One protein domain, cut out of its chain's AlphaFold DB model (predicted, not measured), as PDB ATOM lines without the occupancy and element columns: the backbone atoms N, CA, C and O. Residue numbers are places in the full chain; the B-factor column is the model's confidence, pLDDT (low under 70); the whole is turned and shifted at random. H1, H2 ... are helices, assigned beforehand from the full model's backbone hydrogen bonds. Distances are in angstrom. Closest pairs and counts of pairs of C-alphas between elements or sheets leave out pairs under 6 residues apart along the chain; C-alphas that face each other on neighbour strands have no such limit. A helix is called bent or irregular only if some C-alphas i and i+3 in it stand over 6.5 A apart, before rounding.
ATOM      1  N   ASP A   2     -20.093  11.536  31.839       85.00
ATOM      2  CA  ASP A   2     -19.541  11.878  33.149       85.00
ATOM      3  C   ASP A   2     -18.065  12.287  32.994       85.00
ATOM      4  O   ASP A   2     -17.284  11.588  32.337       85.00
ATOM      5  N   LYS A   3     -17.696  13.446  33.552       84.00
ATOM      6  CA  LYS A   3     -16.337  14.001  33.489       84.00
ATOM      7  C   LYS A   3     -15.319  13.014  34.062       84.00
ATOM      8  O   LYS A   3     -14.228  12.880  33.514       84.00
ATOM      9  N   GLU A   4     -15.691  12.274  35.103       85.94
ATOM     10  CA  GLU A   4     -14.798  11.305  35.731       85.94
ATOM     11  C   GLU A   4     -14.525  10.098  34.821       85.94
ATOM     12  O   GLU A   4     -13.390   9.627  34.721       85.94
ATOM     13  N   VAL A   5     -15.542   9.630  34.093       90.44
ATOM     14  CA  VAL A   5     -15.391   8.547  33.108       90.44
ATOM     15  C   VAL A   5     -14.456   8.975  31.977       90.44
ATOM     16  O   VAL A   5     -13.606   8.188  31.550       90.44
ATOM     17  N   PHE A   6     -14.569  10.221  31.514       92.19
ATOM     18  CA  PHE A   6     -13.668  10.762  30.497       92.19
ATOM     19  C   PHE A   6     -12.222  10.846  31.007       92.19
ATOM     20  O   PHE A   6     -11.321  10.318  30.359       92.19
ATOM     21  N   GLU A   7     -11.998  11.421  32.192       91.38
ATOM     22  CA  GLU A   7     -10.669  11.520  32.812       91.38
ATOM     23  C   GLU A   7     -10.000  10.148  32.968       91.38
ATOM     24  O   GLU A   7      -8.851   9.968  32.559       91.38
ATOM     25  N   ARG A   8     -10.728   9.152  33.489       91.62
ATOM     26  CA  ARG A   8     -10.224   7.776  33.628       91.62
ATOM     27  C   ARG A   8      -9.914   7.139  32.278       91.62
ATOM     28  O   ARG A   8      -8.918   6.432  32.152       91.62
ATOM     29  N   SER A   9     -10.739   7.391  31.263       94.56
ATOM     30  CA  SER A   9     -10.504   6.867  29.912       94.56
ATOM     31  C   SER A   9      -9.219   7.434  29.307       94.56
ATOM     32  O   SER A   9      -8.424   6.680  28.747       94.56
ATOM     33  N   ILE A  10      -8.983   8.739  29.480       94.88
ATOM     34  CA  ILE A  10      -7.743   9.393  29.053       94.88
ATOM     35  C   ILE A  10      -6.551   8.826  29.830       94.88
ATOM     36  O   ILE A  10      -5.600   8.358  29.211       94.88
ATOM     37  N   ALA A  11      -6.613   8.766  31.160       95.00
ATOM     38  CA  ALA A  11      -5.535   8.198  31.970       95.00
ATOM     39  C   ALA A  11      -5.180   6.756  31.560       95.00
ATOM     40  O   ALA A  11      -4.009   6.425  31.373       95.00
ATOM     41  N   ASN A  12      -6.187   5.907  31.346       95.69
ATOM     42  CA  ASN A  12      -5.991   4.528  30.899       95.69
ATOM     43  C   ASN A  12      -5.325   4.450  29.520       95.69
ATOM     44  O   ASN A  12      -4.460   3.600  29.304       95.69
ATOM     45  N   LEU A  13      -5.708   5.330  28.590       96.81
ATOM     46  CA  LEU A  13      -5.068   5.420  27.280       96.81
ATOM     47  C   LEU A  13      -3.583   5.786  27.415       96.81
ATOM     48  O   LEU A  13      -2.739   5.092  26.848       96.81
ATOM     49  N   TYR A  14      -3.263   6.817  28.202       96.56
ATOM     50  CA  TYR A  14      -1.883   7.253  28.438       96.56
ATOM     51  C   TYR A  14      -1.040   6.157  29.088       96.56
ATOM     52  O   TYR A  14       0.057   5.871  28.615       96.56
ATOM     53  N   ASN A  15      -1.566   5.481  30.112       96.62
ATOM     54  CA  ASN A  15      -0.866   4.372  30.762       96.62
ATOM     55  C   ASN A  15      -0.547   3.239  29.786       96.62
ATOM     56  O   ASN A  15       0.576   2.744  29.769       96.62
ATOM     57  N   ARG A  16      -1.505   2.842  28.941       97.12
ATOM     58  CA  ARG A  16      -1.281   1.790  27.934       97.12
ATOM     59  C   ARG A  16      -0.251   2.213  26.890       97.12
ATOM     60  O   ARG A  16       0.612   1.415  26.534       97.12
ATOM     61  N   MET A  17      -0.342   3.453  26.413       97.50
ATOM     62  CA  MET A  17       0.584   4.006  25.427       97.50
ATOM     63  C   MET A  17       2.013   4.056  25.975       97.50
ATOM     64  O   MET A  17       2.934   3.566  25.323       97.50
ATOM     65  N   HIS A  18       2.199   4.587  27.185       96.56
ATOM     66  CA  HIS A  18       3.517   4.689  27.803       96.56
ATOM     67  C   HIS A  18       4.083   3.333  28.207       96.56
ATOM     68  O   HIS A  18       5.254   3.085  27.942       96.56
ATOM     69  N   ALA A  19       3.274   2.424  28.761       95.75
ATOM     70  CA  ALA A  19       3.725   1.068  29.071       95.75
ATOM     71  C   ALA A  19       4.286   0.365  27.825       95.75
ATOM     72  O   ALA A  19       5.406  -0.144  27.862       95.75
ATOM     73  N   LYS A  20       3.554   0.429  26.703       97.44
ATOM     74  CA  LYS A  20       4.008  -0.121  25.422       97.44
ATOM     75  C   LYS A  20       5.288   0.560  24.935       97.44
ATOM     76  O   LYS A  20       6.241  -0.120  24.576       97.44
ATOM     77  N   TYR A  21       5.345   1.890  24.981       97.00
ATOM     78  CA  TYR A  21       6.546   2.636  24.608       97.00
ATOM     79  C   TYR A  21       7.770   2.238  25.451       97.00
ATOM     80  O   TYR A  21       8.845   2.020  24.903       97.00
ATOM     81  N   PHE A  22       7.633   2.094  26.770       95.44
ATOM     82  CA  PHE A  22       8.751   1.735  27.649       95.44
ATOM     83  C   PHE A  22       9.247   0.301  27.458       95.44
ATOM     84  O   PHE A  22      10.437   0.030  27.657       95.44
ATOM     85  N   GLU A  23       8.353  -0.611  27.089       96.44
ATOM     86  CA  GLU A  23       8.703  -1.971  26.696       96.44
ATOM     87  C   GLU A  23       9.461  -1.965  25.362       96.44
ATOM     88  O   GLU A  23      10.582  -2.471  25.277       96.44
ATOM     89  N   GLU A  24       8.891  -1.317  24.347       97.44
ATOM     90  CA  GLU A  24       9.378  -1.379  22.969       97.44
ATOM     91  C   GLU A  24      10.579  -0.474  22.699       97.44
ATOM     92  O   GLU A  24      11.389  -0.792  21.831       97.44
ATOM     93  N   ARG A  25      10.786   0.606  23.465       96.12
ATOM     94  CA  ARG A  25      11.960   1.483  23.288       96.12
ATOM     95  C   ARG A  25      13.283   0.738  23.461       96.12
ATOM     96  O   ARG A  25      14.290   1.145  22.896       96.12
ATOM     97  N   LYS A  26      13.280  -0.370  24.210       95.50
ATOM     98  CA  LYS A  26      14.444  -1.252  24.394       95.50
ATOM     99  C   LYS A  26      14.829  -1.992  23.108       95.50
ATOM    100  O   LYS A  26      15.958  -2.456  22.997       95.50
ATOM    101  N   LEU A  27      13.897  -2.110  22.163       97.81
ATOM    102  CA  LEU A  27      14.107  -2.717  20.849       97.81
ATOM    103  C   LEU A  27      14.702  -1.717  19.844       97.81
ATOM    104  O   LEU A  27      15.139  -2.121  18.768       97.81
ATOM    105  N   ILE A  28      14.713  -0.419  20.170       97.12
ATOM    106  CA  ILE A  28      15.252   0.618  19.293       97.12
ATOM    107  C   ILE A  28      16.788   0.579  19.352       97.12
ATOM    108  O   ILE A  28      17.356   0.645  20.445       97.12
ATOM    109  N   PRO A  29      17.485   0.506  18.200       96.31
ATOM    110  CA  PRO A  29      18.941   0.506  18.177       96.31
ATOM    111  C   PRO A  29      19.556   1.750  18.842       96.31
ATOM    112  O   PRO A  29      19.004   2.852  18.728       96.31
ATOM    113  N   PRO A  30      20.735   1.618  19.480       93.19
ATOM    114  CA  PRO A  30      21.476   2.763  19.993       93.19
ATOM    115  C   PRO A  30      21.710   3.815  18.904       93.19
ATOM    116  O   PRO A  30      22.212   3.505  17.826       93.19
ATOM    117  N   GLU A  84      -0.939  26.512  37.295       80.75
ATOM    118  CA  GLU A  84      -0.960  26.125  38.703       80.75
ATOM    119  C   GLU A  84      -1.971  24.993  38.878       80.75
ATOM    120  O   GLU A  84      -3.147  25.138  38.541       80.75
ATOM    121  N   ILE A  85      -1.486  23.852  39.362       84.06
ATOM    122  CA  ILE A  85      -2.290  22.665  39.653       84.06
ATOM    123  C   ILE A  85      -2.454  22.606  41.168       84.06
ATOM    124  O   ILE A  85      -1.454  22.621  41.887       84.06
ATOM    125  N   ASP A  86      -3.697  22.558  41.647       90.62
ATOM    126  CA  ASP A  86      -3.967  22.394  43.072       90.62
ATOM    127  C   ASP A  86      -3.559  20.998  43.564       90.62
ATOM    128  O   ASP A  86      -3.540  20.027  42.803       90.62
ATOM    129  N   GLU A  87      -3.254  20.895  44.856       90.19
ATOM    130  CA  GLU A  87      -2.691  19.679  45.449       90.19
ATOM    131  C   GLU A  87      -3.598  18.451  45.271       90.19
ATOM    132  O   GLU A  87      -3.127  17.366  44.946       90.19
ATOM    133  N   LYS A  88      -4.925  18.623  45.359       90.94
ATOM    134  CA  LYS A  88      -5.869  17.508  45.184       90.94
ATOM    135  C   LYS A  88      -5.860  16.990  43.750       90.94
ATOM    136  O   LYS A  88      -5.970  15.786  43.515       90.94
ATOM    137  N   LEU A  89      -5.760  17.892  42.775       89.12
ATOM    138  CA  LEU A  89      -5.658  17.515  41.371       89.12
ATOM    139  C   LEU A  89      -4.311  16.845  41.067       89.12
ATOM    140  O   LEU A  89      -4.293  15.867  40.319       89.12
ATOM    141  N   LYS A  90      -3.211  17.304  41.676       91.00
ATOM    142  CA  LYS A  90      -1.904  16.640  41.570       91.00
ATOM    143  C   LYS A  90      -1.936  15.219  42.113       91.00
ATOM    144  O   LYS A  90      -1.584  14.305  41.377       91.00
ATOM    145  N   GLU A  91      -2.429  15.020  43.335       92.19
ATOM    146  CA  GLU A  91      -2.565  13.692  43.949       92.19
ATOM    147  C   GLU A  91      -3.402  12.756  43.067       92.19
ATOM    148  O   GLU A  91      -3.049  11.593  42.856       92.19
ATOM    149  N   LYS A  92      -4.492  13.271  42.485       91.88
ATOM    150  CA  LYS A  92      -5.345  12.510  41.564       91.88
ATOM    151  C   LYS A  92      -4.602  12.110  40.285       91.88
ATOM    152  O   LYS A  92      -4.677  10.952  39.872       91.88
ATOM    153  N   ILE A  93      -3.896  13.048  39.649       91.50
ATOM    154  CA  ILE A  93      -3.108  12.789  38.434       91.50
ATOM    155  C   ILE A  93      -1.969  11.814  38.738       91.50
ATOM    156  O   ILE A  93      -1.768  10.868  37.974       91.50
ATOM    157  N   TYR A  94      -1.276  11.999  39.862       93.50
ATOM    158  CA  TYR A  94      -0.237  11.094  40.331       93.50
ATOM    159  C   TYR A  94      -0.800   9.688  40.532       93.50
ATOM    160  O   TYR A  94      -0.266   8.735  39.977       93.50
ATOM    161  N   GLY A  95      -1.945   9.546  41.203       93.62
ATOM    162  CA  GLY A  95      -2.614   8.255  41.368       93.62
ATOM    163  C   GLY A  95      -2.947   7.564  40.042       93.62
ATOM    164  O   GLY A  95      -2.828   6.345  39.929       93.62
ATOM    165  N   TYR A  96      -3.321   8.328  39.013       93.88
ATOM    166  CA  TYR A  96      -3.618   7.789  37.688       93.88
ATOM    167  C   TYR A  96      -2.383   7.449  36.854       93.88
ATOM    168  O   TYR A  96      -2.415   6.451  36.139       93.88
ATOM    169  N   LEU A  97      -1.318   8.251  36.908       94.81
ATOM    170  CA  LEU A  97      -0.170   8.164  35.994       94.81
ATOM    171  C   LEU A  97       1.152   7.811  36.694       94.81
ATOM    172  O   LEU A  97       2.214   7.914  36.076       94.81
ATOM    173  N   LYS A  98       1.084   7.360  37.953       94.50
ATOM    174  CA  LYS A  98       2.213   7.071  38.851       94.50
ATOM    175  C   LYS A  98       3.397   6.418  38.149       94.50
ATOM    176  O   LYS A  98       4.506   6.931  38.197       94.50
ATOM    177  N   ASN A  99       3.146   5.312  37.449       92.62
ATOM    178  CA  ASN A  99       4.198   4.526  36.803       92.62
ATOM    179  C   ASN A  99       5.036   5.364  35.829       92.62
ATOM    180  O   ASN A  99       6.257   5.265  35.823       92.62
ATOM    181  N   THR A 100       4.383   6.184  35.007       94.44
ATOM    182  CA  THR A 100       5.053   7.016  34.000       94.44
ATOM    183  C   THR A 100       5.806   8.172  34.656       94.44
ATOM    184  O   THR A 100       6.943   8.449  34.281       94.44
ATOM    185  N   ILE A 101       5.190   8.818  35.650       94.62
ATOM    186  CA  ILE A 101       5.781   9.931  36.406       94.62
ATOM    187  C   ILE A 101       7.054   9.471  37.126       94.62
ATOM    188  O   ILE A 101       8.109  10.082  36.948       94.62
ATOM    189  N   ASP A 102       6.974   8.353  37.850       94.19
ATOM    190  CA  ASP A 102       8.103   7.771  38.576       94.19
ATOM    191  C   ASP A 102       9.225   7.344  37.616       94.19
ATOM    192  O   ASP A 102      10.397   7.610  37.870       94.19
ATOM    193  N   LEU A 103       8.883   6.708  36.485       92.88
ATOM    194  CA  LEU A 103       9.865   6.267  35.483       92.88
ATOM    195  C   LEU A 103      10.643   7.427  34.855       92.88
ATOM    196  O   LEU A 103      11.803   7.250  34.482       92.88
ATOM    197  N   TRP A 104      10.015   8.591  34.713       92.94
ATOM    198  CA  TRP A 104      10.676   9.804  34.235       92.94
ATOM    199  C   TRP A 104      11.327  10.630  35.351       92.94
ATOM    200  O   TRP A 104      12.041  11.583  35.043       92.94
ATOM    201  N   GLY A 105      11.128  10.264  36.620       93.06
ATOM    202  CA  GLY A 105      11.733  10.939  37.767       93.06
ATOM    203  C   GLY A 105      11.180  12.341  38.026       93.06
ATOM    204  O   GLY A 105      11.923  13.208  38.488       93.06
ATOM    205  N   TYR A 106       9.908  12.591  37.698       89.44
ATOM    206  CA  TYR A 106       9.243  13.835  38.089       89.44
ATOM    207  C   TYR A 106       8.771  13.751  39.541       89.44
ATOM    208  O   TYR A 106       8.180  12.754  39.948       89.44
ATOM    209  N   ASP A 107       9.006  14.828  40.285       81.81
ATOM    210  CA  ASP A 107       8.430  15.057  41.610       81.81
ATOM    211  C   ASP A 107       7.110  15.820  41.422       81.81
ATOM    212  O   ASP A 107       7.097  16.850  40.732       81.81
ATOM    213  N   VAL A 108       6.002  15.276  41.928       73.75
ATOM    214  CA  VAL A 108       4.632  15.783  41.701       73.75
ATOM    215  C   VAL A 108       4.016  16.234  43.008       73.75
ATOM    216  O   VAL A 108       3.961  15.385  43.920       73.75
TER     217      VAL A 108
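This is residues 2 to 30 and 84 to 108 of the 108 residues of an uncharacterized protein of Thermoplasmatales archaeon (UniProt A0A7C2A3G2). A long helix, H1, runs nearly straight, and a shorter helix, H2, sharply kinked like an open V, packs on it by the elbow of the V. Residues 23 to 30, of which 23 to 27 belong to H1, stick out past the body, and residues 105 to 108 fold back toward the open side of the V. The printed part has 54 residues with two named helices, H1 then H2 along the chain, no named strand, and the class all helix. It is loose, with a radius of gyration of the C-alphas of 13.3 A, and elongated, spanning 40 by 26 by 15 A.

H1, residues 3 to 27, and H2, residues 87 to 104, touch, with 10 pairs of C-alphas within 8 A. H1 touches H2 with residues 8 to 19 alone, and H2 touches H1 with residues 96 to 100 alone. The closest C-alphas of the two helices are those of Ala 11 and Tyr 96, 6.0 A apart. H2 has a kink of 91 degrees near residue 97. H2 is irregular: C-alphas 96 and 99 are 8.5 A apart, and its line is a rough one. The two lines stand at a shallow tilt of 15 degrees, and the helices run the same way. O i to N i+4 pairs are within hydrogen-bond range in 19 of 21 cases in H1 and 12 of 14 in H2.

H1 begins at C-alpha 3, (-16.337, 14.001, 33.489), and ends at C-alpha 27, (14.107, -2.717, 20.849), 37.0 A from first to last C-alpha. H2 spans 20.0 A from C-alpha 87 to C-alpha 104, which is at (10.676, 9.804, 34.235).

The two C-alphas farthest apart are those of Asp 2 and Pro 30, 44.0 A. The link from H1 to H2 runs across the cut: residues 31 to 83 are not printed, and C-alphas 30 and 84 are 37.4 A apart. The mean pLDDT of the printed part is 92.6, and no printed residue is under 70.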